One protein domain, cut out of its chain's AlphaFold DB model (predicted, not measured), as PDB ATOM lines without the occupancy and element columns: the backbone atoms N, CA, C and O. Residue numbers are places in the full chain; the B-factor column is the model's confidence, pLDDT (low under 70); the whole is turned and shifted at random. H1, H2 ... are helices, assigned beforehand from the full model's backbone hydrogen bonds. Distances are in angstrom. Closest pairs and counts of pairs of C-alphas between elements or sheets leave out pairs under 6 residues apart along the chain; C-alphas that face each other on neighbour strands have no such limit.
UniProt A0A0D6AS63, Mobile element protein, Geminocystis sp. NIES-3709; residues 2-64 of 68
ATOM      1  N   VAL A   2     122.485 125.425 119.754       86.19
ATOM      2  CA  VAL A   2     123.712 125.866 120.466       86.19
ATOM      3  C   VAL A   2     124.199 124.843 121.500       86.19
ATOM      4  O   VAL A   2     125.373 124.486 121.504       86.19
ATOM      5  N   PHE A   3     123.286 124.299 122.311       88.50
ATOM      6  CA  PHE A   3     123.619 123.270 123.299       88.50
ATOM      7  C   PHE A   3     124.176 121.990 122.656       88.50
ATOM      8  O   PHE A   3     125.169 121.455 123.128       88.50
ATOM      9  N   CYS A   4     123.595 121.541 121.540       90.81
ATOM     10  CA  CYS A   4     124.048 120.351 120.815       90.81
ATOM     11  C   CYS A   4     125.451 120.532 120.219       90.81
ATOM     12  O   CYS A   4     126.270 119.623 120.287       90.81
ATOM     13  N   ALA A   5     125.745 121.707 119.651       89.81
ATOM     14  CA  ALA A   5     127.078 122.008 119.130       89.81
ATOM     15  C   ALA A   5     128.115 122.069 120.261       89.81
ATOM     16  O   ALA A   5     129.199 121.502 120.139       89.81
ATOM     17  N   TYR A   6     127.759 122.697 121.386       91.44
ATOM     18  CA  TYR A   6     128.612 122.759 122.570       91.44
ATOM     19  C   TYR A   6     128.943 121.362 123.109       91.44
ATOM     20  O   TYR A   6     130.119 121.036 123.273       91.44
ATOM     21  N   THR A   7     127.931 120.519 123.342       93.56
ATOM     22  CA  THR A   7     128.137 119.165 123.875       93.56
ATOM     23  C   THR A   7     128.915 118.279 122.906       93.56
ATOM     24  O   THR A   7     129.774 117.520 123.347       93.56
ATOM     25  N   PHE A   8     128.694 118.420 121.597       91.88
ATOM     26  CA  PHE A   8     129.459 117.717 120.567       91.88
ATOM     27  C   PHE A   8     130.950 118.089 120.585       91.88
ATOM     28  O   PHE A   8     131.812 117.209 120.660       91.88
ATOM     29  N   ILE A   9     131.269 119.389 120.568       91.69
ATOM     30  CA  ILE A   9     132.658 119.882 120.610       91.69
ATOM     31  C   ILE A   9     133.329 119.451 121.916       91.69
ATOM     32  O   ILE A   9     134.467 118.978 121.913       91.69
ATOM     33  N   GLN A  10     132.605 119.553 123.029       91.50
ATOM     34  CA  GLN A  10     133.088 119.157 124.344       91.50
ATOM     35  C   GLN A  10     133.373 117.652 124.426       91.50
ATOM     36  O   GLN A  10     134.418 117.252 124.939       91.50
ATOM     37  N   TRP A  11     132.492 116.813 123.883       91.00
ATOM     38  CA  TRP A  11     132.709 115.369 123.814       91.00
ATOM     39  C   TRP A  11     133.954 115.034 122.989       91.00
ATOM     40  O   TRP A  11     134.818 114.289 123.446       91.00
ATOM     41  N   HIS A  12     134.107 115.652 121.817       88.62
ATOM     42  CA  HIS A  12     135.273 115.452 120.957       88.62
ATOM     43  C   HIS A  12     136.591 115.948 121.561       88.62
ATOM     44  O   HIS A  12     137.652 115.406 121.230       88.62
ATOM     45  N   ARG A  13     136.539 116.962 122.432       88.25
ATOM     46  CA  ARG A  13     137.688 117.413 123.222       88.25
ATOM     47  C   ARG A  13     138.144 116.321 124.188       88.25
ATOM     48  O   ARG A  13     139.325 115.999 124.229       88.25
ATOM     49  N   LEU A  14     137.200 115.730 124.924       88.25
ATOM     50  CA  LEU A  14     137.474 114.702 125.935       88.25
ATOM     51  C   LEU A  14     137.924 113.371 125.319       88.25
ATOM     52  O   LEU A  14     138.808 112.716 125.858       88.25
ATOM     53  N   THR A  15     137.349 112.982 124.179       88.56
ATOM     54  CA  THR A  15     137.694 111.726 123.490       88.56
ATOM     55  C   THR A  15     138.872 111.864 122.525       88.56
ATOM     56  O   THR A  15     139.345 110.873 121.971       88.56
ATOM     57  N   GLY A  16     139.356 113.088 122.291       82.56
ATOM     58  CA  GLY A  16     140.458 113.367 121.370       82.56
ATOM     59  C   GLY A  16     140.100 113.219 119.886       82.56
ATOM     60  O   GLY A  16     140.998 113.227 119.042       82.56
ATOM     61  N   GLY A  17     138.814 113.109 119.536       84.81
ATOM     62  CA  GLY A  17     138.385 112.915 118.148       84.81
ATOM     63  C   GLY A  17     138.791 114.066 117.216       84.81
ATOM     64  O   GLY A  17     139.186 113.815 116.081       84.81
ATOM     65  N   LEU A  18     138.782 115.313 117.708       81.50
ATOM     66  CA  LEU A  18     139.275 116.467 116.939       81.50
ATOM     67  C   LEU A  18     140.802 116.460 116.795       81.50
ATOM     68  O   LEU A  18     141.312 116.795 115.731       81.50
ATOM     69  N   ARG A  19     141.538 116.005 117.816       75.75
ATOM     70  CA  ARG A  19     143.007 115.912 117.780       75.75
ATOM     71  C   ARG A  19     143.492 114.921 116.722       75.75
ATOM     72  O   ARG A  19     144.495 115.151 116.068       75.75
ATOM     73  N   ARG A  20     142.772 113.817 116.509       74.06
ATOM     74  CA  ARG A  20     143.195 112.787 115.546       74.06
ATOM     75  C   ARG A  20     143.248 113.286 114.095       74.06
ATOM     76  O   ARG A  20     143.977 112.706 113.300       74.06
ATOM     77  N   GLN A  21     142.465 114.305 113.743       71.06
ATOM     78  CA  GLN A  21     142.315 114.755 112.353       71.06
ATOM     79  C   GLN A  21     142.602 116.247 112.137       71.06
ATOM     80  O   GLN A  21     142.982 116.623 111.035       71.06
ATOM     81  N   TRP A  22     142.420 117.094 113.154       77.75
ATOM     82  CA  TRP A  22     142.338 118.552 112.988       77.75
ATOM     83  C   TRP A  22     143.180 119.344 113.995       77.75
ATOM     84  O   TRP A  22     143.016 120.556 114.112       77.75
ATOM     85  N   GLY A  23     144.087 118.694 114.732       70.38
ATOM     86  CA  GLY A  23     144.991 119.390 115.647       70.38
ATOM     87  C   GLY A  23     146.176 118.536 116.086       70.38
ATOM     88  O   GLY A  23     146.004 117.431 116.573       70.38
ATOM     89  N   ASN A  24     147.389 119.081 115.989       72.88
ATOM     90  CA  ASN A  24     148.619 118.379 116.396       72.88
ATOM     91  C   ASN A  24     148.960 118.560 117.885       72.88
ATOM     92  O   ASN A  24     149.908 117.963 118.389       72.88
ATOM     93  N   LYS A  25     148.202 119.406 118.590       78.44
ATOM     94  CA  LYS A  25     148.408 119.766 119.996       78.44
ATOM     95  C   LYS A  25     147.240 119.259 120.847       78.44
ATOM     96  O   LYS A  25     146.140 119.075 120.321       78.44
ATOM     97  N   PRO A  26     147.453 118.995 122.147       78.62
ATOM     98  CA  PRO A  26     146.350 118.689 123.048       78.62
ATOM     99  C   PRO A  26     145.371 119.870 123.088       78.62
ATOM    100  O   PRO A  26     145.787 121.007 123.269       78.62
ATOM    101  N   LEU A  27     144.085 119.577 122.885       86.31
ATOM    102  CA  LEU A  27     142.989 120.545 122.959       86.31
ATOM    103  C   LEU A  27     142.454 120.508 124.394       86.31
ATOM    104  O   LEU A  27     141.510 119.781 124.698       86.31
ATOM    105  N   ASN A  28     143.127 121.203 125.302       87.19
ATOM    106  CA  ASN A  28     142.835 121.162 126.734       87.19
ATOM    107  C   ASN A  28     141.657 122.072 127.093       87.19
ATOM    108  O   ASN A  28     140.906 121.791 128.031       87.19
ATOM    109  N   THR A  29     141.465 123.148 126.330       90.81
ATOM    110  CA  THR A  29     140.413 124.133 126.584       90.81
ATOM    111  C   THR A  29     139.290 124.055 125.547       90.81
ATOM    112  O   THR A  29     139.432 123.494 124.460       90.81
ATOM    113  N   PHE A  30     138.110 124.572 125.897       89.56
ATOM    114  CA  PHE A  30     136.989 124.635 124.952       89.56
ATOM    115  C   PHE A  30     137.283 125.547 123.745       89.56
ATOM    116  O   PHE A  30     136.984 125.116 122.635       89.56
ATOM    117  N   PRO A  31     137.898 126.739 123.902       92.31
ATOM    118  CA  PRO A  31     138.280 127.574 122.761       92.31
ATOM    119  C   PRO A  31     139.192 126.858 121.759       92.31
ATOM    120  O   PRO A  31     138.920 126.902 120.565       92.31
ATOM    121  N   GLU A  32     140.197 126.115 122.227       89.81
ATOM    122  CA  GLU A  32     141.065 125.311 121.352       89.81
ATOM    123  C   GLU A  32     140.265 124.261 120.567       89.81
ATOM    124  O   GLU A  32     140.448 124.083 119.362       89.81
ATOM    125  N   ALA A  33     139.334 123.573 121.237       90.50
ATOM    126  CA  ALA A  33     138.456 122.605 120.586       90.50
ATOM    127  C   ALA A  33     137.508 123.266 119.571       90.50
ATOM    128  O   ALA A  33     137.251 122.697 118.511       90.50
ATOM    129  N   LEU A  34     137.018 124.472 119.867       92.12
ATOM    130  CA  LEU A  34     136.175 125.252 118.967       92.12
ATOM    131  C   LEU A  34     136.947 125.700 117.718       92.12
ATOM    132  O   LEU A  34     136.408 125.612 116.615       92.12
ATOM    133  N   GLU A  35     138.200 126.129 117.855       90.88
ATOM    134  CA  GLU A  35     139.054 126.484 116.714       90.88
ATOM    135  C   GLU A  35     139.371 125.272 115.829       90.88
ATOM    136  O   GLU A  35     139.243 125.345 114.601       90.88
ATOM    137  N   ALA A  36     139.718 124.136 116.439       90.12
ATOM    138  CA  ALA A  36     139.937 122.887 115.711       90.12
ATOM    139  C   ALA A  36     138.666 122.439 114.970       90.12
ATOM    140  O   ALA A  36     138.716 122.070 113.794       90.12
ATOM    141  N   PHE A  37     137.506 122.535 115.624       90.88
ATOM    142  CA  PHE A  37     136.215 122.246 115.008       90.88
ATOM    143  C   PHE A  37     135.903 123.197 113.844       90.88
ATOM    144  O   PHE A  37     135.523 122.738 112.767       90.88
ATOM    145  N   ARG A  38     136.117 124.507 114.012       91.38
ATOM    146  CA  ARG A  38     135.929 125.501 112.943       91.38
ATOM    147  C   ARG A  38     136.796 125.176 111.731       91.38
ATOM    148  O   ARG A  38     136.309 125.222 110.606       91.38
ATOM    149  N   THR A  39     138.051 124.804 111.959       90.44
ATOM    150  CA  THR A  39     138.986 124.408 110.896       90.44
ATOM    151  C   THR A  39     138.485 123.171 110.147       90.44
ATOM    152  O   THR A  39     138.460 123.165 108.917       90.44
ATOM    153  N   ALA A  40     138.003 122.161 110.877       90.38
ATOM    154  CA  ALA A  40     137.419 120.952 110.299       90.38
ATOM    155  C   ALA A  40     136.193 121.250 109.423       90.38
ATOM    156  O   ALA A  40     136.071 120.721 108.315       90.38
ATOM    157  N   VAL A  41     135.289 122.109 109.905       92.06
ATOM    158  CA  VAL A  41     134.099 122.531 109.154       92.06
ATOM    159  C   VAL A  41     134.504 123.294 107.896       92.06
ATOM    160  O   VAL A  41     134.015 122.956 106.822       92.06
ATOM    161  N   SER A  42     135.430 124.252 107.995       92.88
ATOM    162  CA  SER A  42     135.924 125.010 106.838       92.88
ATOM    163  C   SER A  42     136.533 124.105 105.772       92.88
ATOM    164  O   SER A  42     136.239 124.269 104.592       92.88
ATOM    165  N   PHE A  43     137.344 123.122 106.171       91.06
ATOM    166  CA  PHE A  43     137.955 122.197 105.219       91.06
ATOM    167  C   PHE A  43     136.911 121.315 104.531       91.06
ATOM    168  O   PHE A  43     136.932 121.168 103.311       91.06
ATOM    169  N   ARG A  44     135.965 120.755 105.295       91.38
ATOM    170  CA  ARG A  44     134.869 119.948 104.736       91.38
ATOM    171  C   ARG A  44     133.981 120.768 103.811       91.38
ATOM    172  O   ARG A  44     133.590 120.271 102.762       91.38
ATOM    173  N   PHE A  45     133.696 122.012 104.183       92.62
ATOM    174  CA  PHE A  45     132.937 122.931 103.350       92.62
ATOM    175  C   PHE A  45     133.679 123.241 102.052       92.62
ATOM    176  O   PHE A  45     133.095 123.133 100.983       92.62
ATOM    177  N   PHE A  46     134.976 123.542 102.116       92.69
ATOM    178  CA  PHE A  46     135.784 123.780 100.923       92.69
ATOM    179  C   PHE A  46     135.855 122.551 100.008       92.69
ATOM    180  O   PHE A  46     135.730 122.684  98.794       92.69
ATOM    181  N   GLN A  47     136.010 121.354 100.575       94.06
ATOM    182  CA  GLN A  47     135.973 120.119  99.797       94.06
ATOM    183  C   GLN A  47     134.610 119.939  99.118       94.06
ATOM    184  O   GLN A  47     134.555 119.713  97.915       94.06
ATOM    185  N   TRP A  48     133.518 120.143  99.859       94.38
ATOM    186  CA  TRP A  48     132.173 120.107  99.296       94.38
ATOM    187  C   TRP A  48     131.993 121.132  98.165       94.38
ATOM    188  O   TRP A  48     131.453 120.782  97.122       94.38
ATOM    189  N   LEU A  49     132.501 122.361  98.321       92.38
ATOM    190  CA  LEU A  49     132.464 123.384  97.268       92.38
ATOM    191  C   LEU A  49     133.177 122.927  95.993       92.38
ATOM    192  O   LEU A  49     132.678 123.175  94.899       92.38
ATOM    193  N   LYS A  50     134.338 122.277  96.125       92.56
ATOM    194  CA  LYS A  50     135.075 121.742  94.974       92.56
ATOM    195  C   LYS A  50     134.294 120.645  94.260       92.56
ATOM    196  O   LYS A  50     134.279 120.628  93.035       92.56
ATOM    197  N   ASP A  51     133.657 119.768  95.028       95.12
ATOM    198  CA  ASP A  51     132.907 118.627  94.499       95.12
ATOM    199  C   ASP A  51     131.533 119.026  93.931       95.12
ATOM    200  O   ASP A  51     130.920 118.214  93.253       95.12
ATOM    201  N   ASN A  52     131.053 120.244  94.223       93.75
ATOM    202  CA  ASN A  52     129.733 120.753  93.824       93.75
ATOM    203  C   ASN A  52     129.836 122.098  93.075       93.75
ATOM    204  O   ASN A  52     128.949 122.957  93.165       93.75
ATOM    205  N   VAL A  53     130.941 122.335  92.362       90.44
ATOM    206  CA  VAL A  53     131.189 123.590  91.624       90.44
ATOM    207  C   VAL A  53     130.115 123.860  90.562       90.44
ATOM    208  O   VAL A  53     129.785 125.007  90.240       90.44
ATOM    209  N   GLU A  54     129.522 122.796  90.035       90.88
ATOM    210  CA  GLU A  54     128.431 122.828  89.077       90.88
ATOM    211  C   GLU A  54     127.153 123.415  89.673       90.88
ATOM    212  O   GLU A  54     126.446 124.118  88.958       90.88
ATOM    213  N   VAL A  55     126.889 123.247  90.975       87.88
ATOM    214  CA  VAL A  55     125.738 123.881  91.643       87.88
ATOM    215  C   VAL A  55     125.843 125.402  91.536       87.88
ATOM    216  O   VAL A  55     124.865 126.074  91.210       87.88
ATOM    217  N   PHE A  56     127.046 125.952  91.724       82.69
ATOM    218  CA  PHE A  56     127.293 127.387  91.569       82.69
ATOM    219  C   PHE A  56     127.247 127.825  90.110       82.69
ATOM    220  O   PHE A  56     126.723 128.896  89.816       82.69
ATOM    221  N   SER A  57     127.760 127.005  89.193       84.56
ATOM    222  CA  SER A  57     127.702 127.285  87.753       84.56
ATOM    223  C   SER A  57     126.256 127.324  87.247       84.56
ATOM    224  O   SER A  57     125.878 128.251  86.534       84.56
ATOM    225  N   LEU A  58     125.429 126.368  87.677       87.12
ATOM    226  CA  LEU A  58     124.002 126.291  87.364       87.12
ATOM    227  C   LEU A  58     123.222 127.443  87.997       87.12
ATOM    228  O   LEU A  58     122.392 128.051  87.327       87.12
ATOM    229  N   TYR A  59     123.516 127.786  89.251       84.00
ATOM    230  CA  TYR A  59     122.913 128.945  89.909       84.00
ATOM    231  C   TYR A  59     123.312 130.263  89.228       84.00
ATOM    232  O   TYR A  59     122.472 131.120  88.976       84.00
ATOM    233  N   LYS A  60     124.583 130.428  88.844       82.31
ATOM    234  CA  LYS A  60     125.033 131.600  88.082       82.31
ATOM    235  C   LYS A  60     124.334 131.684  86.722       82.31
ATOM    236  O   LYS A  60     123.944 132.774  86.319       82.31
ATOM    237  N   ALA A  61     124.151 130.553  86.041       83.62
ATOM    238  CA  ALA A  61     123.417 130.490  84.780       83.62
ATOM    239  C   ALA A  61     121.919 130.807  84.955       83.62
ATOM    240  O   ALA A  61     121.339 131.481  84.105       83.62
ATOM    241  N   SER A  62     121.297 130.375  86.059       84.25
ATOM    242  CA  SER A  62     119.879 130.645  86.340       84.25
ATOM    243  C   SER A  62     119.601 132.097  86.735       84.25
ATOM    244  O   SER A  62     118.496 132.584  86.509       84.25
ATOM    245  N   LEU A  63     120.598 132.810  87.266       79.19
ATOM    246  CA  LEU A  63     120.507 134.239  87.574       79.19
ATOM    247  C   LEU A  63     120.533 135.151  86.327       79.19
ATOM    248  O   LEU A  63     120.320 136.355  86.462       79.19
ATOM    249  N   GLY A  64     120.760 134.614  85.121       68.31
ATOM    250  CA  GLY A  64     120.800 135.391  83.876       68.31
ATOM    251  C   GLY A  64     121.975 136.384  83.787       68.31
ATOM    252  O   GLY A  64     122.913 136.347  84.581       68.31
TER     253      GLY A  64
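What this domain is: This is residues 2 to 64 of the 68 residues of the protein "Mobile element protein" of Geminocystis sp. NIES-3709 (UniProt A0A0D6AS63). A long helix, H3, makes the axis of the domain; H1 meets it near one end, about perpendicular to it, the two making a corner, and the short helix H2 packs on H3 in the same small body. From residue 44 on, the rest of H3 and then H4 stick out from that body as a long free arm, residues 44 to 64. The printed part has 63 residues with four named helices, H1, H2, H3 and H4 in this order along the chain, and no named strand; the class is all helix. The whole is elongated, spanning 50 by 26 by 15 A, and only just extended, close to loose, with a radius of gyration of the C-alphas of 16.0 A.

Where its parts are: H1 is residues 2 to 15, beginning with C-alpha 2 at (123.712, 125.866, 120.466) and measuring 20.1 A from first to last C-alpha. H2 is residues 19 to 22, only 5.5 A long. H3, the longest helix with 22 residues, is residues 30 to 51, runs from C-alpha 30 at (136.989, 124.635, 124.952) to C-alpha 51 at (132.907, 118.627, 94.499), and measures 31.3 A. H4 is residues 53 to 62, 14.3 A long, and ends with C-alpha 62 at (119.879, 130.645, 86.340).

How they stand to each other: H1 touches H3 with its residues 9 to 13 alone, and H3 takes part with residues 30 to 37 alone. The closest C-alphas of the two are those of Arg 13 and Ala 33, 5.9 A apart, and their lines stand about perpendicular, at 78 degrees. H2 touches H3, which takes part with residues 36 to 40 alone; the closest C-alphas are those of Trp 22 and Ala 36, 5.7 A apart. H1 and H2 are close but not clearly touching, with the C-alphas of Arg 13 and Arg 19 closest at 7.8 A. H3 and H4 meet only through their link. H4 is apart from H1 and from H2. In H1, H3 and H4 every O i to N i+4 pair is within hydrogen-bond range, while H2 is too short for such a pair and its one O i to N i+3 pair is not within range.

The domain as a whole: The two C-alphas farthest apart are those of Asn 28 and Gly 64, at 50.2 A. Without the stretch that stands free, the body has 42 residues and spans 26 by 21 by 15 A, with a radius of gyration of 9.1 A. The links H1 to H2 and H3 to H4 are tight, and the link H2 to H3, with 7 residues, is short. The printed part has no cut. Its mean pLDDT is 87.2, and residue 64 alone is under 70.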